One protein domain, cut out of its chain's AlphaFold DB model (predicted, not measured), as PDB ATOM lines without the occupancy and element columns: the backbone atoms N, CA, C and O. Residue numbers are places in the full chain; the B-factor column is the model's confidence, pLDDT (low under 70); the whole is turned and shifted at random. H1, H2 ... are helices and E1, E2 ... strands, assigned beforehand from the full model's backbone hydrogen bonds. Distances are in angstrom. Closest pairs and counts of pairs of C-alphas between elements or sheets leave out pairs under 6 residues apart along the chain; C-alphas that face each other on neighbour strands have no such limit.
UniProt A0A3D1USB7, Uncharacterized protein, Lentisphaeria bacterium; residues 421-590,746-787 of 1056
ATOM      1  N   ILE A 421     -25.874   6.809  54.427       98.69
ATOM      2  CA  ILE A 421     -25.259   6.142  53.275       98.69
ATOM      3  C   ILE A 421     -24.617   4.845  53.755       98.69
ATOM      4  O   ILE A 421     -23.856   4.858  54.717       98.69
ATOM      5  N   VAL A 422     -24.911   3.734  53.081       98.56
ATOM      6  CA  VAL A 422     -24.232   2.455  53.312       98.56
ATOM      7  C   VAL A 422     -23.318   2.160  52.137       98.56
ATOM      8  O   VAL A 422     -23.796   2.074  51.000       98.56
ATOM      9  N   SER A 423     -22.025   2.000  52.414       98.44
ATOM     10  CA  SER A 423     -21.015   1.712  51.402       98.44
ATOM     11  C   SER A 423     -20.421   0.316  51.556       98.44
ATOM     12  O   SER A 423     -20.021  -0.073  52.649       98.44
ATOM     13  N   GLN A 424     -20.321  -0.429  50.457       96.56
ATOM     14  CA  GLN A 424     -19.663  -1.738  50.393       96.56
ATOM     15  C   GLN A 424     -19.101  -1.987  48.990       96.56
ATOM     16  O   GLN A 424     -19.561  -1.400  48.012       96.56
ATOM     17  N   LEU A 425     -18.119  -2.876  48.862       93.62
ATOM     18  CA  LEU A 425     -17.601  -3.271  47.548       93.62
ATOM     19  C   LEU A 425     -18.683  -3.968  46.710       93.62
ATOM     20  O   LEU A 425     -19.420  -4.801  47.227       93.62
ATOM     21  N   ARG A 426     -18.739  -3.703  45.403       92.56
ATOM     22  CA  ARG A 426     -19.625  -4.433  44.476       92.56
ATOM     23  C   ARG A 426     -19.171  -5.886  44.292       92.56
ATOM     24  O   ARG A 426     -19.999  -6.795  44.285       92.56
ATOM     25  N   GLN A 427     -17.854  -6.107  44.256       92.00
ATOM     26  CA  GLN A 427     -17.226  -7.428  44.214       92.00
ATOM     27  C   GLN A 427     -16.111  -7.570  45.262       92.00
ATOM     28  O   GLN A 427     -15.255  -6.692  45.436       92.00
ATOM     29  N   TYR A 428     -16.085  -8.717  45.936       93.44
ATOM     30  CA  TYR A 428     -15.095  -9.075  46.945       93.44
ATOM     31  C   TYR A 428     -14.428 -10.416  46.616       93.44
ATOM     32  O   TYR A 428     -15.072 -11.328  46.099       93.44
ATOM     33  N   VAL A 429     -13.137 -10.521  46.940       91.94
ATOM     34  CA  VAL A 429     -12.373 -11.772  46.932       91.94
ATOM     35  C   VAL A 429     -11.757 -11.971  48.319       91.94
ATOM     36  O   VAL A 429     -11.204 -11.003  48.861       91.94
ATOM     37  N   PRO A 430     -11.843 -13.176  48.907       91.94
ATOM     38  CA  PRO A 430     -11.173 -13.490  50.157       91.94
ATOM     39  C   PRO A 430      -9.669 -13.201  50.114       91.94
ATOM     40  O   PRO A 430      -9.006 -13.332  49.087       91.94
ATOM     41  N   GLY A 431      -9.132 -12.789  51.253       87.38
ATOM     42  CA  GLY A 431      -7.737 -12.420  51.446       87.38
ATOM     43  C   GLY A 431      -7.617 -11.199  52.345       87.38
ATOM     44  O   GLY A 431      -6.850 -11.234  53.293       87.38
ATOM     45  N   SER A 432      -8.424 -10.159  52.121       82.81
ATOM     46  CA  SER A 432      -8.428  -8.917  52.919       82.81
ATOM     47  C   SER A 432      -9.712  -8.784  53.749       82.81
ATOM     48  O   SER A 432     -10.726  -9.370  53.387       82.81
ATOM     49  N   LYS A 433      -9.719  -8.008  54.840       85.06
ATOM     50  CA  LYS A 433     -10.954  -7.727  55.612       85.06
ATOM     51  C   LYS A 433     -12.023  -7.106  54.693       85.06
ATOM     52  O   LYS A 433     -11.699  -6.222  53.900       85.06
ATOM     53  N   PHE A 434     -13.267  -7.580  54.773       94.00
ATOM     54  CA  PHE A 434     -14.401  -6.931  54.104       94.00
ATOM     55  C   PHE A 434     -14.923  -5.802  54.985       94.00
ATOM     56  O   PHE A 434     -14.974  -5.956  56.204       94.00
ATOM     57  N   GLU A 435     -15.295  -4.682  54.377       95.31
ATOM     58  CA  GLU A 435     -15.731  -3.485  55.086       95.31
ATOM     59  C   GLU A 435     -17.097  -3.022  54.589       95.31
ATOM     60  O   GLU A 435     -17.339  -2.947  53.382       95.31
ATOM     61  N   VAL A 436     -17.957  -2.680  55.548       97.94
ATOM     62  CA  VAL A 436     -19.194  -1.935  55.326       97.94
ATOM     63  C   VAL A 436     -19.096  -0.617  56.084       97.94
ATOM     64  O   VAL A 436     -18.986  -0.605  57.311       97.94
ATOM     65  N   GLU A 437     -19.140   0.488  55.352       98.44
ATOM     66  CA  GLU A 437     -19.205   1.841  55.905       98.44
ATOM     67  C   GLU A 437     -20.674   2.243  56.077       98.44
ATOM     68  O   GLU A 437     -21.484   2.075  55.166       98.44
ATOM     69  N   LEU A 438     -21.017   2.821  57.225       98.62
ATOM     70  CA  LEU A 438     -22.281   3.508  57.458       98.62
ATOM     71  C   LEU A 438     -21.984   4.976  57.765       98.62
ATOM     72  O   LEU A 438     -21.386   5.269  58.796       98.62
ATOM     73  N   LEU A 439     -22.405   5.896  56.899       98.69
ATOM     74  CA  LEU A 439     -22.143   7.331  57.021       98.69
ATOM     75  C   LEU A 439     -23.445   8.120  57.183       98.69
ATOM     76  O   LEU A 439     -24.270   8.142  56.271       98.69
ATOM     77  N   ASN A 440     -23.599   8.839  58.294       98.25
ATOM     78  CA  ASN A 440     -24.589   9.910  58.410       98.25
ATOM     79  C   ASN A 440     -24.069  11.181  57.732       98.25
ATOM     80  O   ASN A 440     -22.957  11.618  58.031       98.25
ATOM     81  N   VAL A 441     -24.885  11.798  56.876       97.81
ATOM     82  CA  VAL A 441     -24.592  13.097  56.255       97.81
ATOM     83  C   VAL A 441     -25.597  14.142  56.750       97.81
ATOM     84  O   VAL A 441     -26.776  14.052  56.408       97.81
ATOM     85  N   PRO A 442     -25.176  15.165  57.507       96.31
ATOM     86  CA  PRO A 442     -26.082  16.210  57.965       96.31
ATOM     87  C   PRO A 442     -26.693  16.990  56.803       96.31
ATOM     88  O   PRO A 442     -26.012  17.360  55.847       96.31
ATOM     89  N   ASP A 443     -27.984  17.281  56.909       94.75
ATOM     90  CA  ASP A 443     -28.724  18.082  55.933       94.75
ATOM     91  C   ASP A 443     -29.703  19.068  56.593       94.75
ATOM     92  O   ASP A 443     -30.588  19.602  55.932       94.75
ATOM     93  N   GLY A 444     -29.575  19.293  57.905       91.94
ATOM     94  CA  GLY A 444     -30.445  20.187  58.673       91.94
ATOM     95  C   GLY A 444     -31.834  19.629  59.003       91.94
ATOM     96  O   GLY A 444     -32.590  20.307  59.688       91.94
ATOM     97  N   SER A 445     -32.186  18.413  58.556       87.94
ATOM     98  CA  SER A 445     -33.450  17.750  58.935       87.94
ATOM     99  C   SER A 445     -33.364  16.948  60.242       87.94
ATOM    100  O   SER A 445     -34.390  16.555  60.799       87.94
ATOM    101  N   GLY A 446     -32.145  16.676  60.713       74.88
ATOM    102  CA  GLY A 446     -31.876  15.912  61.926       74.88
ATOM    103  C   GLY A 446     -32.067  16.744  63.191       74.88
ATOM    104  O   GLY A 446     -31.348  17.715  63.403       74.88
ATOM    105  N   GLU A 447     -33.028  16.354  64.028       68.00
ATOM    106  CA  GLU A 447     -33.306  17.004  65.322       68.00
ATOM    107  C   GLU A 447     -32.901  16.129  66.523       68.00
ATOM    108  O   GLU A 447     -32.856  16.621  67.645       68.00
ATOM    109  N   GLU A 448     -32.608  14.837  66.307       81.25
ATOM    110  CA  GLU A 448     -32.316  13.861  67.370       81.25
ATOM    111  C   GLU A 448     -31.319  12.779  66.913       81.25
ATOM    112  O   GLU A 448     -31.148  12.525  65.714       81.25
ATOM    113  N   ASN A 449     -30.686  12.111  67.880       92.81
ATOM    114  CA  ASN A 449     -29.840  10.940  67.645       92.81
ATOM    115  C   ASN A 449     -30.680   9.730  67.202       92.81
ATOM    116  O   ASN A 449     -31.865   9.609  67.526       92.81
ATOM    117  N   TYR A 450     -30.061   8.799  66.483       96.00
ATOM    118  CA  TYR A 450     -30.691   7.542  66.080       96.00
ATOM    119  C   TYR A 450     -29.709   6.377  66.187       96.00
ATOM    120  O   TYR A 450     -28.497   6.578  66.228       96.00
ATOM    121  N   THR A 451     -30.227   5.149  66.230       97.50
ATOM    122  CA  THR A 451     -29.395   3.939  66.255       97.50
ATOM    123  C   THR A 451     -29.657   3.043  65.059       97.50
ATOM    124  O   THR A 451     -30.760   3.027  64.503       97.50
ATOM    125  N   VAL A 452     -28.628   2.303  64.650       98.25
ATOM    126  CA  VAL A 452     -28.687   1.359  63.533       98.25
ATOM    127  C   VAL A 452     -28.093   0.019  63.950       98.25
ATOM    128  O   VAL A 452     -26.962  -0.044  64.428       98.25
ATOM    129  N   ASP A 453     -28.828  -1.060  63.705       98.31
ATOM    130  CA  ASP A 453     -28.254  -2.407  63.653       98.31
ATOM    131  C   ASP A 453     -28.008  -2.767  62.187       98.31
ATOM    132  O   ASP A 453     -28.912  -2.617  61.358       98.31
ATOM    133  N   LEU A 454     -26.803  -3.244  61.868       98.38
ATOM    134  CA  LEU A 454     -26.475  -3.830  60.571       98.38
ATOM    135  C   LEU A 454     -26.476  -5.351  60.699       98.38
ATOM    136  O   LEU A 454     -25.788  -5.900  61.554       98.38
ATOM    137  N   GLU A 455     -27.156  -6.027  59.784       98.31
ATOM    138  CA  GLU A 455     -27.033  -7.464  59.560       98.31
ATOM    139  C   GLU A 455     -26.570  -7.722  58.127       98.31
ATOM    140  O   GLU A 455     -27.009  -7.046  57.196       98.31
ATOM    141  N   LEU A 456     -25.698  -8.715  57.940       98.19
ATOM    142  CA  LEU A 456     -25.316  -9.205  56.619       98.19
ATOM    143  C   LEU A 456     -25.919 -10.583  56.387       98.19
ATOM    144  O   LEU A 456     -25.672 -11.526  57.145       98.19
ATOM    145  N   LEU A 457     -26.718 -10.672  55.328       97.25
ATOM    146  CA  LEU A 457     -27.389 -11.892  54.899       97.25
ATOM    147  C   LEU A 457     -26.575 -12.583  53.808       97.25
ATOM    148  O   LEU A 457     -26.140 -11.939  52.849       97.25
ATOM    149  N   GLY A 458     -26.398 -13.891  53.965       95.12
ATOM    150  CA  GLY A 458     -25.740 -14.763  52.997       95.12
ATOM    151  C   GLY A 458     -26.709 -15.367  51.986       95.12
ATOM    152  O   GLY A 458     -27.920 -15.116  52.007       95.12
ATOM    153  N   HIS A 459     -26.188 -16.227  51.113       92.31
ATOM    154  CA  HIS A 459     -26.971 -16.868  50.048       92.31
ATOM    155  C   HIS A 459     -27.972 -17.910  50.531       92.31
ATOM    156  O   HIS A 459     -29.013 -18.095  49.906       92.31
ATOM    157  N   ASN A 460     -27.732 -18.489  51.702       88.19
ATOM    158  CA  ASN A 460     -28.688 -19.338  52.411       88.19
ATOM    159  C   ASN A 460     -29.815 -18.545  53.112       88.19
ATOM    160  O   ASN A 460     -30.700 -19.140  53.720       88.19
ATOM    161  N   GLY A 461     -29.802 -17.207  53.044       87.56
ATOM    162  CA  GLY A 461     -30.766 -16.332  53.717       87.56
ATOM    163  C   GLY A 461     -30.514 -16.129  55.214       87.56
ATOM    164  O   GLY A 461     -31.282 -15.411  55.855       87.56
ATOM    165  N   ASN A 462     -29.450 -16.715  55.769       93.62
ATOM    166  CA  ASN A 462     -29.089 -16.567  57.172       93.62
ATOM    167  C   ASN A 462     -28.256 -15.303  57.397       93.62
ATOM    168  O   ASN A 462     -27.481 -14.878  56.537       93.62
ATOM    169  N   VAL A 463     -28.381 -14.737  58.594       97.31
ATOM    170  CA  VAL A 463     -27.498 -13.668  59.068       97.31
ATOM    171  C   VAL A 463     -26.173 -14.295  59.491       97.31
ATOM    172  O   VAL A 463     -26.136 -15.046  60.464       97.31
ATOM    173  N   PHE A 464     -25.090 -13.997  58.773       96.81
ATOM    174  CA  PHE A 464     -23.747 -14.491  59.117       96.81
ATOM    175  C   PHE A 464     -22.905 -13.451  59.868       96.81
ATOM    176  O   PHE A 464     -21.854 -13.782  60.414       96.81
ATOM    177  N   TRP A 465     -23.354 -12.193  59.906       97.75
ATOM    178  CA  TRP A 465     -22.708 -11.115  60.650       97.75
ATOM    179  C   TRP A 465     -23.733 -10.095  61.140       97.75
ATOM    180  O   TRP A 465     -24.693  -9.804  60.425       97.75
ATOM    181  N   LYS A 466     -23.525  -9.531  62.335       97.50
ATOM    182  CA  LYS A 466     -24.398  -8.489  62.888       97.50
ATOM    183  C   LYS A 466     -23.664  -7.508  63.796       97.50
ATOM    184  O   LYS A 466     -22.730  -7.891  64.499       97.50
ATOM    185  N   THR A 467     -24.145  -6.273  63.833       97.12
ATOM    186  CA  THR A 467     -23.821  -5.270  64.855       97.12
ATOM    187  C   THR A 467     -25.054  -4.970  65.706       97.12
ATOM    188  O   THR A 467     -26.156  -5.442  65.421       97.12
ATOM    189  N   THR A 468     -24.891  -4.223  66.797       93.31
ATOM    190  CA  THR A 468     -26.022  -3.793  67.626       93.31
ATOM    191  C   THR A 468     -25.781  -2.380  68.132       93.31
ATOM    192  O   THR A 468     -24.713  -2.101  68.668       93.31
ATOM    193  N   GLY A 469     -26.777  -1.512  67.965       94.19
ATOM    194  CA  GLY A 469     -26.831  -0.194  68.581       94.19
ATOM    195  C   GLY A 469     -25.765   0.783  68.094       94.19
ATOM    196  O   GLY A 469     -25.233   1.522  68.912       94.19
ATOM    197  N   LEU A 470     -25.434   0.811  66.797       97.75
ATOM    198  CA  LEU A 470     -24.531   1.843  66.273       97.75
ATOM    199  C   LEU A 470     -25.213   3.209  66.399       97.75
ATOM    200  O   LEU A 470     -26.219   3.457  65.733       97.75
ATOM    201  N   GLU A 471     -24.695   4.074  67.267       97.50
ATOM    202  CA  GLU A 471     -25.285   5.382  67.559       97.50
ATOM    203  C   GLU A 471     -24.798   6.458  66.584       97.50
ATOM    204  O   GLU A 471     -23.595   6.594  66.336       97.50
ATOM    205  N   PHE A 472     -25.734   7.253  66.071       97.50
ATOM    206  CA  PHE A 472     -25.478   8.381  65.185       97.50
ATOM    207  C   PHE A 472     -26.074   9.668  65.751       97.50
ATOM    208  O   PHE A 472     -27.248   9.713  66.129       97.50
ATOM    209  N   ASP A 473     -25.276  10.730  65.725       95.25
ATOM    210  CA  ASP A 473     -25.737  12.107  65.867       95.25
ATOM    211  C   ASP A 473     -26.121  12.641  64.482       95.25
ATOM    212  O   ASP A 473     -25.267  12.816  63.609       95.25
ATOM    213  N   SER A 474     -27.417  12.889  64.265       94.00
ATOM    214  CA  SER A 474     -27.928  13.307  62.954       94.00
ATOM    215  C   SER A 474     -27.394  14.673  62.501       94.00
ATOM    216  O   SER A 474     -27.382  14.945  61.297       94.00
ATOM    217  N   ALA A 475     -26.884  15.493  63.425       93.81
ATOM    218  CA  ALA A 475     -26.280  16.788  63.138       93.81
ATOM    219  C   ALA A 475     -24.782  16.708  62.791       93.81
ATOM    220  O   ALA A 475     -24.207  17.707  62.355       93.81
ATOM    221  N   LYS A 476     -24.135  15.543  62.946       95.25
ATOM    222  CA  LYS A 476     -22.703  15.358  62.665       95.25
ATOM    223  C   LYS A 476     -22.464  14.470  61.455       95.25
ATOM    224  O   LYS A 476     -23.111  13.442  61.277       95.25
ATOM    225  N   LEU A 477     -21.479  14.843  60.640       97.00
ATOM    226  CA  LEU A 477     -20.916  13.934  59.647       97.00
ATOM    227  C   LEU A 477     -20.183  12.826  60.408       97.00
ATOM    228  O   LEU A 477     -19.109  13.059  60.961       97.00
ATOM    229  N   GLN A 478     -20.800  11.649  60.501       96.75
ATOM    230  CA  GLN A 478     -20.348  10.570  61.378       96.75
ATOM    231  C   GLN A 478     -20.361   9.237  60.636       96.75
ATOM    232  O   GLN A 478     -21.380   8.852  60.063       96.75
ATOM    233  N   GLU A 479     -19.237   8.524  60.681       97.31
ATOM    234  CA  GLU A 479     -19.081   7.193  60.093       97.31
ATOM    235  C   GLU A 479     -18.973   6.101  61.167       97.31
ATOM    236  O   GLU A 479     -18.413   6.321  62.242       97.31
ATOM    237  N   HIS A 480     -19.452   4.904  60.836       98.06
ATOM    238  CA  HIS A 480     -19.129   3.650  61.511       98.06
ATOM    239  C   HIS A 480     -18.630   2.649  60.474       98.06
ATOM    240  O   HIS A 480     -19.277   2.446  59.448       98.06
ATOM    241  N   ASN A 481     -17.498   2.005  60.753       96.81
ATOM    242  CA  ASN A 481     -16.891   1.017  59.864       96.81
ATOM    243  C   ASN A 481     -17.018  -0.375  60.479       96.81
ATOM    244  O   ASN A 481     -16.522  -0.626  61.580       96.81
ATOM    245  N   VAL A 482     -17.687  -1.281  59.772       96.81
ATOM    246  CA  VAL A 482     -17.901  -2.664  60.205       96.81
ATOM    247  C   VAL A 482     -17.000  -3.582  59.396       96.81
ATOM    248  O   VAL A 482     -17.123  -3.659  58.175       96.81
ATOM    249  N   TYR A 483     -16.118  -4.307  60.084       95.75
ATOM    250  CA  TYR A 483     -15.176  -5.233  59.463       95.75
ATOM    251  C   TYR A 483     -15.621  -6.681  59.641       95.75
ATOM    252  O   TYR A 483     -15.879  -7.117  60.761       95.75
ATOM    253  N   VAL A 484     -15.642  -7.439  58.544       95.81
ATOM    254  CA  VAL A 484     -15.952  -8.872  58.535       95.81
ATOM    255  C   VAL A 484     -14.689  -9.671  58.195       95.81
ATOM    256  O   VAL A 484     -13.994  -9.337  57.223       95.81
ATOM    257  N   PRO A 485     -14.363 -10.730  58.962       93.31
ATOM    258  CA  PRO A 485     -13.236 -11.604  58.664       93.31
ATOM    259  C   PRO A 485     -13.337 -12.259  57.283       93.31
ATOM    260  O   PRO A 485     -14.407 -12.694  56.853       93.31
ATOM    261  N   SER A 486     -12.189 -12.389  56.616       93.12
ATOM    262  CA  SER A 486     -12.100 -13.011  55.291       93.12
ATOM    263  C   SER A 486     -12.601 -14.458  55.280       93.12
ATOM    264  O   SER A 486     -13.277 -14.848  54.335       93.12
ATOM    265  N   ASP A 487     -12.321 -15.245  56.324       92.12
ATOM    266  CA  ASP A 487     -12.753 -16.649  56.409       92.12
ATOM    267  C   ASP A 487     -14.279 -16.775  56.452       92.12
ATOM    268  O   ASP A 487     -14.854 -17.648  55.806       92.12
ATOM    269  N   THR A 488     -14.945 -15.855  57.156       94.06
ATOM    270  CA  THR A 488     -16.408 -15.770  57.193       94.06
ATOM    271  C   THR A 488     -16.964 -15.425  55.814       94.06
ATOM    272  O   THR A 488     -17.895 -16.080  55.345       94.06
ATOM    273  N   MET A 489     -16.370 -14.433  55.142       94.44
ATOM    274  CA  MET A 489     -16.777 -14.025  53.794       94.44
ATOM    275  C   MET A 489     -16.542 -15.130  52.761       94.44
ATOM    276  O   MET A 489     -17.364 -15.311  51.868       94.44
ATOM    277  N   ALA A 490     -15.464 -15.906  52.895       92.81
ATOM    278  CA  ALA A 490     -15.116 -16.990  51.981       92.81
ATOM    279  C   ALA A 490     -16.199 -18.074  51.887       92.81
ATOM    280  O   ALA A 490     -16.315 -18.706  50.843       92.81
ATOM    281  N   GLN A 491     -17.036 -18.241  52.915       92.00
ATOM    282  CA  GLN A 491     -18.140 -19.211  52.913       92.00
ATOM    283  C   GLN A 491     -19.412 -18.702  52.218       92.00
ATOM    284  O   GLN A 491     -20.356 -19.458  52.022       92.00
ATOM    285  N   GLN A 492     -19.466 -17.424  51.842       94.25
ATOM    286  CA  GLN A 492     -20.657 -16.805  51.261       94.25
ATOM    287  C   GLN A 492     -20.511 -16.637  49.742       94.25
ATOM    288  O   GLN A 492     -19.399 -16.522  49.225       94.25
ATOM    289  N   ARG A 493     -21.632 -16.600  49.006       94.00
ATOM    290  CA  ARG A 493     -21.667 -16.220  47.572       94.00
ATOM    291  C   ARG A 493     -21.939 -14.736  47.358       94.00
ATOM    292  O   ARG A 493     -21.483 -14.143  46.386       94.00
ATOM    293  N   PHE A 494     -22.668 -14.135  48.288       96.12
ATOM    294  CA  PHE A 494     -22.923 -12.706  48.327       96.12
ATOM    295  C   PHE A 494     -23.178 -12.238  49.759       96.12
ATOM    296  O   PHE A 494     -23.453 -13.052  50.640       96.12
ATOM    297  N   ALA A 495     -23.123 -10.925  49.967       96.88
ATOM    298  CA  ALA A 495     -23.546 -10.273  51.203       96.88
ATOM    299  C   ALA A 495     -24.595  -9.198  50.897       96.88
ATOM    300  O   ALA A 495     -24.364  -8.332  50.051       96.88
ATOM    301  N   VAL A 496     -25.739  -9.248  51.587       96.75
ATOM    302  CA  VAL A 496     -26.803  -8.233  51.501       96.75
ATOM    303  C   VAL A 496     -26.944  -7.526  52.850       96.75
ATOM    304  O   VAL A 496     -27.202  -8.206  53.847       96.75
ATOM    305  N   PRO A 497     -26.826  -6.187  52.910       97.19
ATOM    306  CA  PRO A 497     -27.131  -5.421  54.112       97.19
ATOM    307  C   PRO A 497     -28.628  -5.416  54.427       97.19
ATOM    308  O   PRO A 497     -29.450  -5.086  53.571       97.19
ATOM    309  N   ARG A 498     -28.970  -5.682  55.687       97.38
ATOM    310  CA  ARG A 498     -30.270  -5.369  56.290       97.38
ATOM    311  C   ARG A 498     -30.056  -4.421  57.458       97.38
ATOM    312  O   ARG A 498     -29.174  -4.645  58.284       97.38
ATOM    313  N   LEU A 499     -30.857  -3.361  57.509       98.06
ATOM    314  CA  LEU A 499     -30.723  -2.314  58.520       98.06
ATOM    315  C   LEU A 499     -31.957  -2.281  59.411       98.06
ATOM    316  O   LEU A 499     -33.078  -2.268  58.908       98.06
ATOM    317  N   THR A 500     -31.753  -2.181  60.720       98.06
ATOM    318  CA  THR A 500     -32.813  -1.804  61.664       98.06
ATOM    319  C   THR A 500     -32.498  -0.425  62.215       98.06
ATOM    320  O   THR A 500     -31.557  -0.270  62.985       98.06
ATOM    321  N   ILE A 501     -33.275   0.577  61.808       96.44
ATOM    322  CA  ILE A 501     -33.076   1.984  62.162       96.44
ATOM    323  C   ILE A 501     -34.087   2.368  63.240       96.44
ATOM    324  O   ILE A 501     -35.291   2.187  63.046       96.44
ATOM    325  N   ARG A 502     -33.616   2.925  64.357       95.38
ATOM    326  CA  ARG A 502     -34.463   3.399  65.460       95.38
ATOM    327  C   ARG A 502     -34.269   4.896  65.664       95.38
ATOM    328  O   ARG A 502     -33.169   5.333  65.988       95.38
ATOM    329  N   SER A 503     -35.328   5.675  65.468       91.12
ATOM    330  CA  SER A 503     -35.319   7.139  65.588       91.12
ATOM    331  C   SER A 503     -36.700   7.650  65.996       91.12
ATOM    332  O   SER A 503     -37.708   7.092  65.558       91.12
ATOM    333  N   LYS A 504     -36.772   8.697  66.831       83.56
ATOM    334  CA  LYS A 504     -38.033   9.327  67.280       83.56
ATOM    335  C   LYS A 504     -39.070   8.311  67.806       83.56
ATOM    336  O   LYS A 504     -40.248   8.361  67.454       83.56
ATOM    337  N   GLY A 505     -38.615   7.313  68.574       84.19
ATOM    338  CA  GLY A 505     -39.454   6.226  69.109       84.19
ATOM    339  C   GLY A 505     -40.003   5.233  68.071       84.19
ATOM    340  O   GLY A 505     -40.780   4.348  68.425       84.19
ATOM    341  N   LYS A 506     -39.616   5.351  66.795       90.38
ATOM    342  CA  LYS A 506     -40.025   4.462  65.702       90.38
ATOM    343  C   LYS A 506     -38.880   3.545  65.294       90.38
ATOM    344  O   LYS A 506     -37.724   3.959  65.262       90.38
ATOM    345  N   THR A 507     -39.229   2.321  64.914       94.75
ATOM    346  CA  THR A 507     -38.303   1.351  64.326       94.75
ATOM    347  C   THR A 507     -38.688   1.120  62.874       94.75
ATOM    348  O   THR A 507     -39.837   0.782  62.589       94.75
ATOM    349  N   ARG A 508     -37.734   1.274  61.957       93.94
ATOM    350  CA  ARG A 508     -37.892   0.932  60.543       93.94
ATOM    351  C   ARG A 508     -36.843  -0.093  60.142       93.94
ATOM    352  O   ARG A 508     -35.649   0.132  60.316       93.94
ATOM    353  N   VAL A 509     -37.305  -1.213  59.597       95.19
ATOM    354  CA  VAL A 509     -36.439  -2.258  59.049       95.19
ATOM    355  C   VAL A 509     -36.352  -2.069  57.540       95.19
ATOM    356  O   VAL A 509     -37.369  -2.061  56.850       95.19
ATOM    357  N   VAL A 510     -35.136  -1.907  57.030       94.62
ATOM    358  CA  VAL A 510     -34.828  -1.920  55.599       94.62
ATOM    359  C   VAL A 510     -34.361  -3.334  55.264       94.62
ATOM    360  O   VAL A 510     -33.181  -3.655  55.401       94.62
ATOM    361  N   SER A 511     -35.314  -4.203  54.919       86.88
ATOM    362  CA  SER A 511     -35.082  -5.626  54.620       86.88
ATOM    363  C   SER A 511     -34.919  -5.939  53.134       86.88
ATOM    364  O   SER A 511     -34.477  -7.032  52.795       86.88
ATOM    365  N   GLU A 512     -35.288  -5.006  52.257       84.38
ATOM    366  CA  GLU A 512     -35.261  -5.153  50.801       84.38
ATOM    367  C   GLU A 512     -34.834  -3.834  50.142       84.38
ATOM    368  O   GLU A 512     -34.889  -2.772  50.765       84.38
ATOM    369  N   GLY A 513     -34.404  -3.896  48.878       91.31
ATOM    370  CA  GLY A 513     -34.011  -2.729  48.087       91.31
ATOM    371  C   GLY A 513     -32.517  -2.404  48.113       91.31
ATOM    372  O   GLY A 513     -32.036  -1.775  47.171       91.31
ATOM    373  N   MET A 514     -31.779  -2.857  49.132       95.06
ATOM    374  CA  MET A 514     -30.325  -2.678  49.229       95.06
ATOM    375  C   MET A 514     -29.574  -3.544  48.205       95.06
ATOM    376  O   MET A 514     -29.941  -4.704  48.010       95.06
ATOM    377  N   PRO A 515     -28.497  -3.030  47.581       95.50
ATOM    378  CA  PRO A 515     -27.668  -3.829  46.687       95.50
ATOM    379  C   PRO A 515     -26.830  -4.856  47.464       95.50
ATOM    380  O   PRO A 515     -26.736  -4.820  48.693       95.50
ATOM    381  N   PHE A 516     -26.171  -5.754  46.737       95.75
ATOM    382  CA  PHE A 516     -25.383  -6.848  47.299       95.75
ATOM    383  C   PHE A 516     -23.923  -6.797  46.842       95.75
ATOM    384  O   PHE A 516     -23.623  -6.353  45.736       95.75
ATOM    385  N   THR A 517     -23.018  -7.309  47.673       96.56
ATOM    386  CA  THR A 517     -21.641  -7.620  47.271       96.56
ATOM    387  C   THR A 517     -21.592  -9.029  46.696       96.56
ATOM    388  O   THR A 517     -21.959  -9.969  47.398       96.56
ATOM    389  N   ALA A 518     -21.100  -9.208  45.469       95.19
ATOM    390  CA  ALA A 518     -20.766 -10.530  44.935       95.19
ATOM    391  C   ALA A 518     -19.428 -11.016  45.522       95.19
ATOM    392  O   ALA A 518     -18.436 -10.286  45.507       95.19
ATOM    393  N   ILE A 519     -19.384 -12.246  46.037       94.50
ATOM    394  CA  ILE A 519     -18.204 -12.822  46.693       94.50
ATOM    395  C   ILE A 519     -17.665 -13.946  45.816       94.50
ATOM    396  O   ILE A 519     -18.236 -15.037  45.737       94.50
ATOM    397  N   ARG A 520     -16.520 -13.683  45.194       91.50
ATOM    398  CA  ARG A 520     -15.824 -14.634  44.331       91.50
ATOM    399  C   ARG A 520     -14.637 -15.245  45.043       91.50
ATOM    400  O   ARG A 520     -13.962 -14.554  45.796       91.50
ATOM    401  N   ALA A 521     -14.354 -16.523  44.815       90.19
ATOM    402  CA  ALA A 521     -13.303 -17.204  45.577       90.19
ATOM    403  C   ALA A 521     -11.891 -16.739  45.185       90.19
ATOM    404  O   ALA A 521     -11.011 -16.639  46.040       90.19
ATOM    405  N   THR A 522     -11.665 -16.453  43.898       89.38
ATOM    406  CA  THR A 522     -10.300 -16.252  43.377       89.38
ATOM    407  C   THR A 522     -10.139 -15.115  42.374       89.38
ATOM    408  O   THR A 522      -9.019 -14.832  41.951       89.38
ATOM    409  N   THR A 523     -11.220 -14.443  41.973       86.00
ATOM    410  CA  THR A 523     -11.156 -13.363  40.979       86.00
ATOM    411  C   THR A 523     -11.848 -12.104  41.454       86.00
ATOM    412  O   THR A 523     -12.987 -12.108  41.915       86.00
ATOM    413  N   LYS A 524     -11.146 -10.987  41.285       83.94
ATOM    414  CA  LYS A 524     -11.688  -9.644  41.425       83.94
ATOM    415  C   LYS A 524     -11.169  -8.793  40.281       83.94
ATOM    416  O   LYS A 524      -9.967  -8.603  40.151       83.94
ATOM    417  N   THR A 525     -12.089  -8.330  39.455       78.56
ATOM    418  CA  THR A 525     -11.819  -7.488  38.283       78.56
ATOM    419  C   THR A 525     -12.632  -6.191  38.324       78.56
ATOM    420  O   THR A 525     -12.348  -5.244  37.599       78.56
ATOM    421  N   ASP A 526     -13.602  -6.134  39.232       82.62
ATOM    422  CA  ASP A 526     -14.417  -4.982  39.556       82.62
ATOM    423  C   ASP A 526     -14.045  -4.427  40.933       82.62
ATOM    424  O   ASP A 526     -13.966  -5.156  41.927       82.62
ATOM    425  N   HIS A 527     -13.804  -3.123  40.982       83.38
ATOM    426  CA  HIS A 527     -13.308  -2.413  42.154       83.38
ATOM    427  C   HIS A 527     -14.286  -1.349  42.670       83.38
ATOM    428  O   HIS A 527     -14.002  -0.724  43.696       83.38
ATOM    429  N   LEU A 528     -15.458  -1.228  42.033       88.25
ATOM    430  CA  LEU A 528     -16.465  -0.231  42.371       88.25
ATOM    431  C   LEU A 528     -17.029  -0.435  43.778       88.25
ATOM    432  O   LEU A 528     -17.208  -1.562  44.259       88.25
ATOM    433  N   TYR A 529     -17.398   0.681  44.402       92.75
ATOM    434  CA  TYR A 529     -18.201   0.698  45.617       92.75
ATOM    435  C   TYR A 529     -19.667   0.983  45.298       92.75
ATOM    436  O   TYR A 529     -20.005   1.887  44.532       92.75
ATOM    437  N   LEU A 530     -20.535   0.218  45.946       95.38
ATOM    438  CA  LEU A 530     -21.933   0.554  46.139       95.38
ATOM    439  C   LEU A 530     -21.985   1.532  47.309       95.38
ATOM    440  O   LEU A 530     -21.606   1.132  48.398       95.38
ATOM    441  N   CYS A 531     -22.442   2.767  47.113       97.69
ATOM    442  CA  CYS A 531     -22.627   3.776  48.161       97.69
ATOM    443  C   CYS A 531     -24.092   4.218  48.136       97.69
ATOM    444  O   CYS A 531     -24.449   5.157  47.430       97.69
ATOM    445  N   THR A 532     -24.965   3.507  48.845       97.50
ATOM    446  CA  THR A 532     -26.423   3.665  48.717       97.50
ATOM    447  C   THR A 532     -26.991   4.466  49.885       97.50
ATOM    448  O   THR A 532     -26.991   3.968  51.012       97.50
ATOM    449  N   PRO A 533     -27.505   5.690  49.659       97.69
ATOM    450  CA  PRO A 533     -28.291   6.389  50.662       97.69
ATOM    451  C   PRO A 533     -29.626   5.675  50.878       97.69
ATOM    452  O   PRO A 533     -30.339   5.396  49.915       97.69
ATOM    453  N   VAL A 534     -30.018   5.444  52.129       96.81
ATOM    454  CA  VAL A 534     -31.299   4.783  52.450       96.81
ATOM    455  C   VAL A 534     -32.511   5.583  51.962       96.81
ATOM    456  O   VAL A 534     -33.543   5.006  51.637       96.81
ATOM    457  N   ARG A 535     -32.373   6.911  51.837       95.25
ATOM    458  CA  ARG A 535     -33.384   7.815  51.255       95.25
ATOM    459  C   ARG A 535     -33.505   7.720  49.733       95.25
ATOM    460  O   ARG A 535     -34.428   8.287  49.168       95.25
ATOM    461  N   ASN A 536     -32.572   7.036  49.073       96.44
ATOM    462  CA  ASN A 536     -32.599   6.790  47.632       96.44
ATOM    463  C   ASN A 536     -33.115   5.382  47.289       96.44
ATOM    464  O   ASN A 536     -33.021   4.961  46.138       96.44
ATOM    465  N   LEU A 537     -33.671   4.662  48.266       95.94
ATOM    466  CA  LEU A 537     -34.337   3.384  48.044       95.94
ATOM    467  C   LEU A 537     -35.798   3.587  47.636       95.94
ATOM    468  O   LEU A 537     -36.506   4.411  48.212       95.94
ATOM    469  N   MET A 538     -36.265   2.780  46.686       93.12
ATOM    470  CA  MET A 538     -37.692   2.590  46.435       93.12
ATOM    471  C   MET A 538     -38.208   1.388  47.210       93.12
ATOM    472  O   MET A 538     -37.562   0.341  47.260       93.12
ATOM    473  N   PHE A 539     -39.424   1.513  47.732       91.94
ATOM    474  CA  PHE A 539     -40.112   0.433  48.428       91.94
ATOM    475  C   PHE A 539     -41.320  -0.015  47.591       91.94
ATOM    476  O   PHE A 539     -42.297   0.731  47.487       91.94
ATOM    477  N   PRO A 540     -41.267  -1.191  46.945       93.12
ATOM    478  CA  PRO A 540     -42.395  -1.705  46.177       93.12
ATOM    479  C   PRO A 540     -43.533  -2.156  47.102       93.12
ATOM    480  O   PRO A 540     -43.297  -2.716  48.168       93.12
ATOM    481  N   VAL A 541     -44.781  -1.995  46.654       94.88
ATOM    482  CA  VAL A 541     -45.949  -2.645  47.297       94.88
ATOM    483  C   VAL A 541     -46.184  -4.059  46.773       94.88
ATOM    484  O   VAL A 541     -46.996  -4.799  47.317       94.88
ATOM    485  N   LYS A 542     -45.495  -4.412  45.686       92.81
ATOM    486  CA  LYS A 542     -45.492  -5.741  45.088       92.81
ATOM    487  C   LYS A 542     -44.077  -6.042  44.574       92.81
ATOM    488  O   LYS A 542     -43.722  -5.502  43.530       92.81
ATOM    489  N   PRO A 543     -43.236  -6.768  45.332       93.38
ATOM    490  CA  PRO A 543     -41.866  -7.136  44.953       93.38
ATOM    491  C   PRO A 543     -41.757  -8.546  44.348       93.38
ATOM    492  O   PRO A 543     -40.742  -9.218  44.525       93.38
ATOM    493  N   ASP A 544     -42.796  -9.036  43.666       96.69
ATOM    494  CA  ASP A 544     -42.853 -10.441  43.263       96.69
ATOM    495  C   ASP A 544     -41.845 -10.717  42.142       96.69
ATOM    496  O   ASP A 544     -42.049 -10.329  40.990       96.69
ATOM    497  N   VAL A 545     -40.756 -11.407  42.478       96.88
ATOM    498  CA  VAL A 545     -39.745 -11.858  41.520       96.88
ATOM    499  C   VAL A 545     -39.407 -13.325  41.731       96.88
ATOM    500  O   VAL A 545     -39.440 -13.836  42.850       96.88
ATOM    501  N   ALA A 546     -39.048 -14.012  40.651       96.75
ATOM    502  CA  ALA A 546     -38.568 -15.384  40.715       96.75
ATOM    503  C   ALA A 546     -37.430 -15.612  39.723       96.75
ATOM    504  O   ALA A 546     -37.435 -15.067  38.618       96.75
ATOM    505  N   VAL A 547     -36.490 -16.460  40.132       95.44
ATOM    506  CA  VAL A 547     -35.415 -17.009  39.305       95.44
ATOM    507  C   VAL A 547     -35.494 -18.522  39.446       95.44
ATOM    508  O   VAL A 547     -35.460 -19.038  40.564       95.44
ATOM    509  N   LYS A 548     -35.644 -19.236  38.332       94.06
ATOM    510  CA  LYS A 548     -35.742 -20.698  38.309       94.06
ATOM    511  C   LYS A 548     -34.705 -21.261  37.344       94.06
ATOM    512  O   LYS A 548     -34.706 -20.848  36.185       94.06
ATOM    513  N   PRO A 549     -33.823 -22.175  37.778       90.56
ATOM    514  CA  PRO A 549     -32.919 -22.847  36.854       90.56
ATOM    515  C   PRO A 549     -33.732 -23.671  35.850       90.56
ATOM    516  O   PRO A 549     -34.671 -24.365  36.238       90.56
ATOM    517  N   VAL A 550     -33.375 -23.576  34.570       88.06
ATOM    518  CA  VAL A 550     -33.963 -24.392  33.492       88.06
ATOM    519  C   VAL A 550     -33.028 -25.549  33.170       88.06
ATOM    520  O   VAL A 550     -33.431 -26.707  33.229       88.06
ATOM    521  N   ASP A 551     -31.766 -25.233  32.881       75.00
ATOM    522  CA  ASP A 551     -30.725 -26.208  32.576       75.00
ATOM    523  C   ASP A 551     -29.342 -25.647  32.949       75.00
ATOM    524  O   ASP A 551     -29.081 -24.444  32.829       75.00
ATOM    525  N   LYS A 552     -28.438 -26.525  33.387       64.19
ATOM    526  CA  LYS A 552     -27.038 -26.205  33.677       64.19
ATOM    527  C   LYS A 552     -26.164 -26.909  32.638       64.19
ATOM    528  O   LYS A 552     -25.829 -28.081  32.799       64.19
ATOM    529  N   LYS A 553     -25.767 -26.192  31.578       58.41
ATOM    530  CA  LYS A 553     -24.930 -26.735  30.493       58.41
ATOM    531  C   LYS A 553     -23.574 -26.035  30.397       58.41
ATOM    532  O   LYS A 553     -23.457 -24.994  29.758       58.41
ATOM    533  N   GLY A 554     -22.526 -26.673  30.918       63.16
ATOM    534  CA  GLY A 554     -21.132 -26.273  30.668       63.16
ATOM    535  C   GLY A 554     -20.875 -24.775  30.896       63.16
ATOM    536  O   GLY A 554     -21.048 -24.280  32.003       63.16
ATOM    537  N   MET A 555     -20.492 -24.069  29.828       66.88
ATOM    538  CA  MET A 555     -20.040 -22.667  29.794       66.88
ATOM    539  C   MET A 555     -21.057 -21.615  30.261       66.88
ATOM    540  O   MET A 555     -20.677 -20.465  30.495       66.88
ATOM    541  N   VAL A 556     -22.345 -21.964  30.324       77.94
ATOM    542  CA  VAL A 556     -23.444 -21.051  30.655       77.94
ATOM    543  C   VAL A 556     -24.542 -21.769  31.445       77.94
ATOM    544  O   VAL A 556     -24.699 -22.984  31.367       77.94
ATOM    545  N   SER A 557     -25.331 -21.021  32.213       84.94
ATOM    546  CA  SER A 557     -26.493 -21.550  32.941       84.94
ATOM    547  C   SER A 557     -27.760 -20.810  32.531       84.94
ATOM    548  O   SER A 557     -27.765 -19.579  32.475       84.94
ATOM    549  N   GLU A 558     -28.820 -21.555  32.227       88.94
ATOM    550  CA  GLU A 558     -30.094 -21.010  31.761       88.94
ATOM    551  C   GLU A 558     -31.078 -20.841  32.918       88.94
ATOM    552  O   GLU A 558     -31.239 -21.735  33.756       88.94
ATOM    553  N   TYR A 559     -31.783 -19.711  32.923       92.06
ATOM    554  CA  TYR A 559     -32.782 -19.404  33.937       92.06
ATOM    555  C   TYR A 559     -34.054 -18.851  33.317       92.06
ATOM    556  O   TYR A 559     -34.020 -18.017  32.416       92.06
ATOM    557  N   GLU A 560     -35.181 -19.269  33.872       94.12
ATOM    558  CA  GLU A 560     -36.459 -18.606  33.701       94.12
ATOM    559  C   GLU A 560     -36.592 -17.551  34.801       94.12
ATOM    560  O   GLU A 560     -36.442 -17.843  35.991       94.12
ATOM    561  N   ILE A 561     -36.885 -16.322  34.398       95.69
ATOM    562  CA  ILE A 561     -37.135 -15.206  35.302       95.69
ATOM    563  C   ILE A 561     -38.557 -14.692  35.140       95.69
ATOM    564  O   ILE A 561     -39.118 -14.697  34.044       95.69
ATOM    565  N   SER A 562     -39.137 -14.206  36.232       97.12
ATOM    566  CA  SER A 562     -40.415 -13.497  36.200       97.12
ATOM    567  C   SER A 562     -40.441 -12.358  37.202       97.12
ATOM    568  O   SER A 562     -39.878 -12.497  38.288       97.12
ATOM    569  N   ALA A 563     -41.146 -11.284  36.861       97.69
ATOM    570  CA  ALA A 563     -41.375 -10.140  37.732       97.69
ATOM    571  C   ALA A 563     -42.831  -9.661  37.640       97.69
ATOM    572  O   ALA A 563     -43.420  -9.668  36.559       97.69
ATOM    573  N   ASP A 564     -43.395  -9.219  38.763       97.69
ATOM    574  CA  ASP A 564     -44.661  -8.487  38.872       97.69
ATOM    575  C   ASP A 564     -44.479  -7.393  39.939       97.69
ATOM    576  O   ASP A 564     -44.686  -7.600  41.133       97.69
ATOM    577  N   LEU A 565     -43.982  -6.243  39.484       97.62
ATOM    578  CA  LEU A 565     -43.501  -5.145  40.315       97.62
ATOM    579  C   LEU A 565     -44.471  -3.961  40.322       97.62
ATOM    580  O   LEU A 565     -45.001  -3.594  39.270       97.62
ATOM    581  N   LYS A 566     -44.636  -3.308  41.481       97.44
ATOM    582  CA  LYS A 566     -45.378  -2.038  41.621       97.44
ATOM    583  C   LYS A 566     -44.717  -1.076  42.616       97.44
ATOM    584  O   LYS A 566     -44.573  -1.417  43.790       97.44
ATOM    585  N   PHE A 567     -44.423   0.145  42.163       96.31
ATOM    586  CA  PHE A 567     -43.770   1.228  42.914       96.31
ATOM    587  C   PHE A 567     -44.632   2.506  42.918       96.31
ATOM    588  O   PHE A 567     -44.414   3.403  42.104       96.31
ATOM    589  N   PRO A 568     -45.639   2.616  43.803       92.38
ATOM    590  CA  PRO A 568     -46.586   3.727  43.776       92.38
ATOM    591  C   PRO A 568     -45.893   5.091  43.851       92.38
ATOM    592  O   PRO A 568     -45.027   5.302  44.692       92.38
ATOM    593  N   GLY A 569     -46.291   6.018  42.980       91.81
ATOM    594  CA  GLY A 569     -45.752   7.383  42.956       91.81
ATOM    595  C   GLY A 569     -44.436   7.555  42.190       91.81
ATOM    596  O   GLY A 569     -44.086   8.690  41.877       91.81
ATOM    597  N   HIS A 570     -43.763   6.469  41.797       94.56
ATOM    598  CA  HIS A 570     -42.472   6.531  41.110       94.56
ATOM    599  C   HIS A 570     -42.574   5.967  39.695       94.56
ATOM    600  O   HIS A 570     -42.843   4.786  39.482       94.56
ATOM    601  N   LYS A 571     -42.341   6.818  38.692       96.25
ATOM    602  CA  LYS A 571     -42.233   6.364  37.302       96.25
ATOM    603  C   LYS A 571     -40.881   5.698  37.086       96.25
ATOM    604  O   LYS A 571     -39.848   6.271  37.418       96.25
ATOM    605  N   LEU A 572     -40.891   4.513  36.495       96.50
ATOM    606  CA  LEU A 572     -39.708   3.714  36.227       96.50
ATOM    607  C   LEU A 572     -38.980   4.214  34.977       96.50
ATOM    608  O   LEU A 572     -39.581   4.481  33.934       96.50
ATOM    609  N   GLN A 573     -37.661   4.311  35.099       92.69
ATOM    610  CA  GLN A 573     -36.725   4.442  33.992       92.69
ATOM    611  C   GLN A 573     -36.462   3.072  33.364       92.69
ATOM    612  O   GLN A 573     -36.567   2.934  32.149       92.69
ATOM    613  N   ALA A 574     -36.111   2.079  34.180       93.00
ATOM    614  CA  ALA A 574     -35.727   0.749  33.722       93.00
ATOM    615  C   ALA A 574     -35.992  -0.311  34.799       93.00
ATOM    616  O   ALA A 574     -35.985  -0.009  35.997       93.00
ATOM    617  N   VAL A 575     -36.185  -1.550  34.345       95.31
ATOM    618  CA  VAL A 575     -36.120  -2.757  35.170       95.31
ATOM    619  C   VAL A 575     -35.156  -3.720  34.491       95.31
ATOM    620  O   VAL A 575     -35.412  -4.172  33.376       95.31
ATOM    621  N   ASP A 576     -34.052  -4.006  35.167       93.56
ATOM    622  CA  ASP A 576     -32.954  -4.827  34.671       93.56
ATOM    623  C   ASP A 576     -32.838  -6.113  35.493       93.56
ATOM    624  O   ASP A 576     -33.205  -6.157  36.669       93.56
ATOM    625  N   VAL A 577     -32.267  -7.150  34.888       94.19
ATOM    626  CA  VAL A 577     -31.692  -8.288  35.603       94.19
ATOM    627  C   VAL A 577     -30.193  -8.263  35.405       94.19
ATOM    628  O   VAL A 577     -29.694  -8.125  34.284       94.19
ATOM    629  N   VAL A 578     -29.479  -8.391  36.517       92.38
ATOM    630  CA  VAL A 578     -28.027  -8.311  36.562       92.38
ATOM    631  C   VAL A 578     -27.403  -9.631  36.989       92.38
ATOM    632  O   VAL A 578     -28.023 -10.386  37.727       92.38
ATOM    633  N   ASN A 579     -26.161  -9.876  36.574       90.38
ATOM    634  CA  ASN A 579     -25.292 -10.948  37.049       90.38
ATOM    635  C   ASN A 579     -24.002 -10.339  37.610       90.38
ATOM    636  O   ASN A 579     -23.262  -9.709  36.858       90.38
ATOM    637  N   ASN A 580     -23.751 -10.460  38.915       89.38
ATOM    638  CA  ASN A 580     -22.694  -9.721  39.624       89.38
ATOM    639  C   ASN A 580     -22.770  -8.200  39.372       89.38
ATOM    640  O   ASN A 580     -21.755  -7.533  39.214       89.38
ATOM    641  N   SER A 581     -23.989  -7.648  39.311       83.75
ATOM    642  CA  SER A 581     -24.274  -6.249  38.935       83.75
ATOM    643  C   SER A 581     -24.041  -5.868  37.461       83.75
ATOM    644  O   SER A 581     -24.227  -4.700  37.118       83.75
ATOM    645  N   TYR A 582     -23.708  -6.816  36.577       83.00
ATOM    646  CA  TYR A 582     -23.684  -6.593  35.126       83.00
ATOM    647  C   TYR A 582     -25.049  -6.824  34.500       83.00
ATOM    648  O   TYR A 582     -25.622  -7.893  34.683       83.00
ATOM    649  N   ASP A 583     -25.535  -5.877  33.703       84.06
ATOM    650  CA  ASP A 583     -26.806  -6.010  32.990       84.06
ATOM    651  C   ASP A 583     -26.752  -7.209  32.026       84.06
ATOM    652  O   ASP A 583     -25.925  -7.266  31.112       84.06
ATOM    653  N   ILE A 584     -27.631  -8.190  32.237       87.06
ATOM    654  CA  ILE A 584     -27.783  -9.346  31.343       87.06
ATOM    655  C   ILE A 584     -29.132  -9.354  30.625       87.06
ATOM    656  O   ILE A 584     -29.249  -9.983  29.577       87.06
ATOM    657  N   TYR A 585     -30.120  -8.632  31.151       90.06
ATOM    658  CA  TYR A 585     -31.431  -8.434  30.545       90.06
ATOM    659  C   TYR A 585     -32.015  -7.098  31.016       90.06
ATOM    660  O   TYR A 585     -31.820  -6.708  32.165       90.06
ATOM    661  N   SER A 586     -32.753  -6.420  30.142       90.25
ATOM    662  CA  SER A 586     -33.506  -5.206  30.460       90.25
ATOM    663  C   SER A 586     -34.904  -5.368  29.889       90.25
ATOM    664  O   SER A 586     -35.044  -5.682  28.709       90.25
ATOM    665  N   TYR A 587     -35.928  -5.159  30.716       93.12
ATOM    666  CA  TYR A 587     -37.314  -5.292  30.285       93.12
ATOM    667  C   TYR A 587     -37.645  -4.245  29.217       93.12
ATOM    668  O   TYR A 587     -37.547  -3.040  29.467       93.12
ATOM    669  N   ASP A 588     -38.049  -4.716  28.038       90.81
ATOM    670  CA  ASP A 588     -38.418  -3.879  26.903       90.81
ATOM    671  C   ASP A 588     -39.850  -4.194  26.446       90.81
ATOM    672  O   ASP A 588     -40.048  -5.063  25.596       90.81
ATOM    673  N   PRO A 589     -40.868  -3.449  26.914       90.81
ATOM    674  CA  PRO A 589     -42.250  -3.665  26.488       90.81
ATOM    675  C   PRO A 589     -42.482  -3.380  24.995       90.81
ATOM    676  O   PRO A 589     -43.565  -3.659  24.479       90.81
ATOM    677  N   LYS A 590     -41.515  -2.771  24.291       88.38
ATOM    678  CA  LYS A 590     -41.562  -2.576  22.837       88.38
ATOM    679  C   LYS A 590     -40.895  -3.714  22.067       88.38
ATOM    680  O   LYS A 590     -41.067  -3.764  20.851       88.38
ATOM    681  N   LEU A 746     -36.240   2.049  25.780       85.88
ATOM    682  CA  LEU A 746     -36.815   3.368  26.065       85.88
ATOM    683  C   LEU A 746     -37.308   3.429  27.527       85.88
ATOM    684  O   LEU A 746     -37.657   2.386  28.084       85.88
ATOM    685  N   PRO A 747     -37.359   4.623  28.154       89.94
ATOM    686  CA  PRO A 747     -37.886   4.764  29.510       89.94
ATOM    687  C   PRO A 747     -39.278   4.135  29.648       89.94
ATOM    688  O   PRO A 747     -40.154   4.391  28.820       89.94
ATOM    689  N   LEU A 748     -39.500   3.348  30.705       92.75
ATOM    690  CA  LEU A 748     -40.772   2.636  30.900       92.75
ATOM    691  C   LEU A 748     -41.949   3.593  31.150       92.75
ATOM    692  O   LEU A 748     -43.047   3.365  30.650       92.75
ATOM    693  N   MET A 749     -41.731   4.670  31.915       93.81
ATOM    694  CA  MET A 749     -42.734   5.706  32.238       93.81
ATOM    695  C   MET A 749     -44.024   5.177  32.905       93.81
ATOM    696  O   MET A 749     -45.045   5.871  32.998       93.81
ATOM    697  N   THR A 750     -43.962   3.969  33.460       95.50
ATOM    698  CA  THR A 750     -44.986   3.319  34.286       95.50
ATOM    699  C   THR A 750     -44.471   3.155  35.712       95.50
ATOM    700  O   THR A 750     -43.276   3.247  35.950       95.50
ATOM    701  N   ASP A 751     -45.356   2.929  36.674       96.56
ATOM    702  CA  ASP A 751     -45.000   2.557  38.053       96.56
ATOM    703  C   ASP A 751     -45.021   1.032  38.274       96.56
ATOM    704  O   ASP A 751     -44.818   0.547  39.387       96.56
ATOM    705  N   THR A 752     -45.270   0.264  37.211       96.88
ATOM    706  CA  THR A 752     -45.368  -1.198  37.231       96.88
ATOM    707  C   THR A 752     -44.539  -1.838  36.128       96.88
ATOM    708  O   THR A 752     -44.443  -1.283  35.029       96.88
ATOM    709  N   ALA A 753     -44.044  -3.050  36.378       96.69
ATOM    710  CA  ALA A 753     -43.430  -3.911  35.369       96.69
ATOM    711  C   ALA A 753     -43.866  -5.364  35.590       96.69
ATOM    712  O   ALA A 753     -43.779  -5.865  36.708       96.69
ATOM    713  N   LYS A 754     -44.331  -6.039  34.533       96.31
ATOM    714  CA  LYS A 754     -44.742  -7.444  34.595       96.31
ATOM    715  C   LYS A 754     -44.251  -8.197  33.372       96.31
ATOM    716  O   LYS A 754     -44.669  -7.875  32.265       96.31
ATOM    717  N   PHE A 755     -43.391  -9.187  33.576       95.12
ATOM    718  CA  PHE A 755     -42.795  -9.948  32.481       95.12
ATOM    719  C   PHE A 755     -42.315 -11.328  32.922       95.12
ATOM    720  O   PHE A 755     -42.173 -11.619  34.114       95.12
ATOM    721  N   LYS A 756     -42.059 -12.173  31.923       94.31
ATOM    722  CA  LYS A 756     -41.422 -13.479  32.051       94.31
ATOM    723  C   LYS A 756     -40.446 -13.644  30.888       94.31
ATOM    724  O   LYS A 756     -40.832 -13.383  29.753       94.31
ATOM    725  N   ALA A 757     -39.218 -14.065  31.164       91.69
ATOM    726  CA  ALA A 757     -38.182 -14.216  30.146       91.69
ATOM    727  C   ALA A 757     -37.244 -15.387  30.464       91.69
ATOM    728  O   ALA A 757     -37.120 -15.808  31.613       91.69
ATOM    729  N   GLU A 758     -36.569 -15.892  29.436       89.81
ATOM    730  CA  GLU A 758     -35.427 -16.792  29.585       89.81
ATOM    731  C   GLU A 758     -34.140 -15.977  29.471       89.81
ATOM    732  O   GLU A 758     -33.965 -15.205  28.527       89.81
ATOM    733  N   ILE A 759     -33.230 -16.157  30.420       89.50
ATOM    734  CA  ILE A 759     -31.942 -15.468  30.471       89.50
ATOM    735  C   ILE A 759     -30.804 -16.463  30.675       89.50
ATOM    736  O   ILE A 759     -31.010 -17.650  30.936       89.50
ATOM    737  N   ILE A 760     -29.582 -15.945  30.604       87.88
ATOM    738  CA  ILE A 760     -28.366 -16.718  30.805       87.88
ATOM    739  C   ILE A 760     -27.484 -16.054  31.849       87.88
ATOM    740  O   ILE A 760     -27.219 -14.852  31.780       87.88
ATOM    741  N   SER A 761     -26.924 -16.872  32.732       88.81
ATOM    742  CA  SER A 761     -25.692 -16.547  33.439       88.81
ATOM    743  C   SER A 761     -24.489 -17.122  32.685       88.81
ATOM    744  O   SER A 761     -24.326 -18.338  32.611       88.81
ATOM    745  N   ASP A 762     -23.637 -16.262  32.123       85.56
ATOM    746  CA  ASP A 762     -22.351 -16.644  31.510       85.56
ATOM    747  C   ASP A 762     -21.158 -16.482  32.473       85.56
ATOM    748  O   ASP A 762     -19.999 -16.497  32.046       85.56
ATOM    749  N   ILE A 763     -21.465 -16.329  33.767       87.62
ATOM    750  CA  ILE A 763     -20.531 -16.343  34.893       87.62
ATOM    751  C   ILE A 763     -20.958 -17.513  35.793       87.62
ATOM    752  O   ILE A 763     -21.963 -17.392  36.500       87.62
ATOM    753  N   PRO A 764     -20.245 -18.650  35.769       83.75
ATOM    754  CA  PRO A 764     -20.629 -19.841  36.523       83.75
ATOM    755  C   PRO A 764     -20.777 -19.619  38.034       83.75
ATOM    756  O   PRO A 764     -21.687 -20.186  38.618       83.75
ATOM    757  N   GLU A 765     -19.962 -18.757  38.655       86.31
ATOM    758  CA  GLU A 765     -20.095 -18.359  40.076       86.31
ATOM    759  C   GLU A 765     -20.934 -17.083  40.291       86.31
ATOM    760  O   GLU A 765     -20.833 -16.420  41.320       86.31
ATOM    761  N   GLY A 766     -21.720 -16.699  39.286       90.44
ATOM    762  CA  GLY A 766     -22.466 -15.451  39.257       90.44
ATOM    763  C   GLY A 766     -23.565 -15.330  40.315       90.44
ATOM    764  O   GLY A 766     -24.015 -16.306  40.919       90.44
ATOM    765  N   VAL A 767     -24.041 -14.102  40.502       94.19
ATOM    766  CA  VAL A 767     -25.148 -13.760  41.398       94.19
ATOM    767  C   VAL A 767     -26.170 -12.932  40.632       94.19
ATOM    768  O   VAL A 767     -25.878 -11.815  40.199       94.19
ATOM    769  N   LEU A 768     -27.372 -13.481  40.474       96.00
ATOM    770  CA  LEU A 768     -28.477 -12.861  39.756       96.00
ATOM    771  C   LEU A 768     -29.322 -11.980  40.680       96.00
ATOM    772  O   LEU A 768     -29.609 -12.377  41.806       96.00
ATOM    773  N   ALA A 769     -29.776 -10.821  40.206       96.00
ATOM    774  CA  ALA A 769     -30.771 -10.006  40.910       96.00
ATOM    775  C   ALA A 769     -31.565  -9.124  39.943       96.00
ATOM    776  O   ALA A 769     -31.070  -8.766  38.875       96.00
ATOM    777  N   PHE A 770     -32.771  -8.728  40.341       97.12
ATOM    778  CA  PHE A 770     -33.531  -7.685  39.660       97.12
ATOM    779  C   PHE A 770     -33.147  -6.320  40.224       97.12
ATOM    780  O   PHE A 770     -32.920  -6.175  41.428       97.12
ATOM    781  N   ARG A 771     -33.125  -5.312  39.356       95.88
ATOM    782  CA  ARG A 771     -32.890  -3.916  39.713       95.88
ATOM    783  C   ARG A 771     -33.936  -3.032  39.049       95.88
ATOM    784  O   ARG A 771     -34.124  -3.110  37.841       95.88
ATOM    785  N   ALA A 772     -34.581  -2.162  39.814       96.81
ATOM    786  CA  ALA A 772     -35.468  -1.126  39.293       96.81
ATOM    787  C   ALA A 772     -34.858   0.257  39.527       96.81
ATOM    788  O   ALA A 772     -34.284   0.527  40.584       96.81
ATOM    789  N   ILE A 773     -34.995   1.136  38.537       96.00
ATOM    790  CA  ILE A 773     -34.508   2.518  38.574       96.00
ATOM    791  C   ILE A 773     -35.681   3.419  38.223       96.00
ATOM    792  O   ILE A 773     -36.378   3.168  37.239       96.00
ATOM    793  N   SER A 774     -35.895   4.472  39.001       95.88
ATOM    794  CA  SER A 774     -36.940   5.466  38.751       95.88
ATOM    795  C   SER A 774     -36.421   6.733  38.076       95.88
ATOM    796  O   SER A 774     -35.224   7.010  38.026       95.88
ATOM    797  N   ARG A 775     -37.355   7.527  37.550       92.88
ATOM    798  CA  ARG A 775     -37.108   8.817  36.893       92.88
ATOM    799  C   ARG A 775     -36.652   9.912  37.855       92.88
ATOM    800  O   ARG A 775     -36.022  10.866  37.409       92.88
ATOM    801  N   ASP A 776     -36.963   9.780  39.137       92.06
ATOM    802  CA  ASP A 776     -36.573  10.677  40.227       92.06
ATOM    803  C   ASP A 776     -35.273  10.248  40.934       92.06
ATOM    804  O   ASP A 776     -34.809  10.938  41.839       92.06
ATOM    805  N   GLY A 777     -34.612   9.180  40.471       92.75
ATOM    806  CA  GLY A 777     -33.283   8.795  40.956       92.75
ATOM    807  C   GLY A 777     -33.302   7.964  42.241       92.75
ATOM    808  O   GLY A 777     -32.361   8.016  43.038       92.75
ATOM    809  N   LEU A 778     -34.372   7.200  42.444       96.06
ATOM    810  CA  LEU A 778     -34.442   6.139  43.442       96.06
ATOM    811  C   LEU A 778     -34.156   4.774  42.796       96.06
ATOM    812  O   LEU A 778     -34.469   4.553  41.620       96.06
ATOM    813  N   VAL A 779     -33.595   3.848  43.571       96.81
ATOM    814  CA  VAL A 779     -33.224   2.495  43.132       96.81
ATOM    815  C   VAL A 779     -33.852   1.425  44.022       96.81
ATOM    816  O   VAL A 779     -34.132   1.656  45.193       96.81
ATOM    817  N   TRP A 780     -34.051   0.231  43.478       97.06
ATOM    818  CA  TRP A 780     -34.424  -0.956  44.244       97.06
ATOM    819  C   TRP A 780     -33.704  -2.177  43.691       97.06
ATOM    820  O   TRP A 780     -33.587  -2.325  42.477       97.06
ATOM    821  N   TRP A 781     -33.262  -3.050  44.589       96.38
ATOM    822  CA  TRP A 781     -32.664  -4.343  44.287       96.38
ATOM    823  C   TRP A 781     -33.477  -5.454  44.949       96.38
ATOM    824  O   TRP A 781     -33.853  -5.347  46.121       96.38
ATOM    825  N   SER A 782     -33.747  -6.525  44.205       96.00
ATOM    826  CA  SER A 782     -34.381  -7.717  44.764       96.00
ATOM    827  C   SER A 782     -33.419  -8.502  45.651       96.00
ATOM    828  O   SER A 782     -32.203  -8.311  45.609       96.00
ATOM    829  N   LYS A 783     -33.955  -9.494  46.373       93.88
ATOM    830  CA  LYS A 783     -33.120 -10.554  46.942       93.88
ATOM    831  C   LYS A 783     -32.291 -11.213  45.816       93.88
ATOM    832  O   LYS A 783     -32.875 -11.560  44.783       93.88
ATOM    833  N   PRO A 784     -30.968 -11.362  45.987       95.31
ATOM    834  CA  PRO A 784     -30.117 -12.015  45.001       95.31
ATOM    835  C   PRO A 784     -30.255 -13.546  45.020       95.31
ATOM    836  O   PRO A 784     -30.679 -14.146  46.010       95.31
ATOM    837  N   TYR A 785     -29.858 -14.170  43.914       94.50
ATOM    838  CA  TYR A 785     -29.859 -15.610  43.675       94.50
ATOM    839  C   TYR A 785     -28.453 -16.063  43.258       94.50
ATOM    840  O   TYR A 785     -27.902 -15.554  42.282       94.50
ATOM    841  N   ALA A 786     -27.862 -17.017  43.980       93.31
ATOM    842  CA  ALA A 786     -26.556 -17.574  43.631       93.31
ATOM    843  C   ALA A 786     -26.693 -18.615  42.509       93.31
ATOM    844  O   ALA A 786     -27.531 -19.511  42.585       93.31
ATOM    845  N   VAL A 787     -25.871 -18.499  41.465       89.62
ATOM    846  CA  VAL A 787     -25.852 -19.433  40.323       89.62
ATOM    847  C   VAL A 787     -25.287 -20.793  40.743       89.62
ATOM    848  O   VAL A 787     -25.785 -21.832  40.303       89.62
TER     849      VAL A 787
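Overview. This is residues 421 to 590 and 746 to 787 of the 1056 residues of an uncharacterized protein of Lentisphaeria bacterium (UniProt A0A3D1USB7). Two lobes stand side by side, each a sandwich of two sheets face to face. In the first lobe the sheet E6-E2-E1-E10 covers a branched sheet of E3, E4, E5, E7, E8 and E9, with short H1 at one end; in the second, E14-E13-E16-E17 faces E11-E12-E15. The printed part has 212 residues with seventeen named strands, E1 to E17, and one named helix between E6 and E7; the sheets are antiparallel and the class is mostly strand. The whole is compact, with a radius of gyration of the C-alphas of 17.7 A and spans of 52 by 43 by 26 A.

Arrangement. E1, residues 421 to 425, and E2, residues 434 to 440, form a hairpin, with N 423 and O 437 within hydrogen-bond range at 2.8 A. The edge strands are E6, residues 478 to 484, with N 480 and O 438 at 2.8 A, and E10, residues 529 to 533, with N 424 and O 530 at 2.9 A. Face to face with this sheet, their best planes 6 degrees apart, is the branched, twisted sheet. There E4, residues 463 to 466, and E5, residues 470 to 472, lie on one side of E3, residues 450 to 457, and E7, residues 494 to 503, on the other; N 456 and O 465, N 452 and O 470, and N 453 and O 500 are each 2.9 A apart. E8, residues 506 to 510, with N 501 and O 508 at 2.8 A, and E9, residues 517 to 519, with N 495 and O 517 at 3.0 A, lie on E7's other side from E3. H1, residues 486 to 490, only grazes this sheet with residues 488 to 490; its O i to N i+4 pair is within range. E11, residues 542 to 553, and E12, residues 556 to 566, form a hairpin, with N 548 and O 560 at 2.8 A. E15, residues 752 to 761, is E12's other neighbour, with N 561 and O 757 at 2.8 A, and bends by 71 degrees at residue 758. The facing sheet, twisted, joins two hairpins: E13, residues 572 to 579, with E14, residues 582 to 586, and E16, residues 767 to 774, with E17, residues 779 to 781; N 577 and O 585, N 576 and O 771, and N 772 and O 780 are each 2.8 A apart. Between the branched sheet and the sheet E14-E13-E16-E17, the closest C-alphas of E9 and E16 are those of Ala 518 and Val 767, 6.5 A apart.

Along the chain. C-alpha 421 of E1 is at (-25.259, 6.142, 53.275). E7 is 29.1 A long, E11 32.8 A and E12 31.0 A; C-alpha 781 ends E17 at (-32.664, -4.343, 44.287).

Size, cuts and confidence. The farthest C-alphas, Glu 447 and Gly 554, are 56.8 A apart. Residues 591 to 745 are not printed; C-alphas 590 and 746 are 8.3 A apart across this cut. Of the links printed whole, none is long. Residues 447 and 552 to 555 have pLDDT under 70.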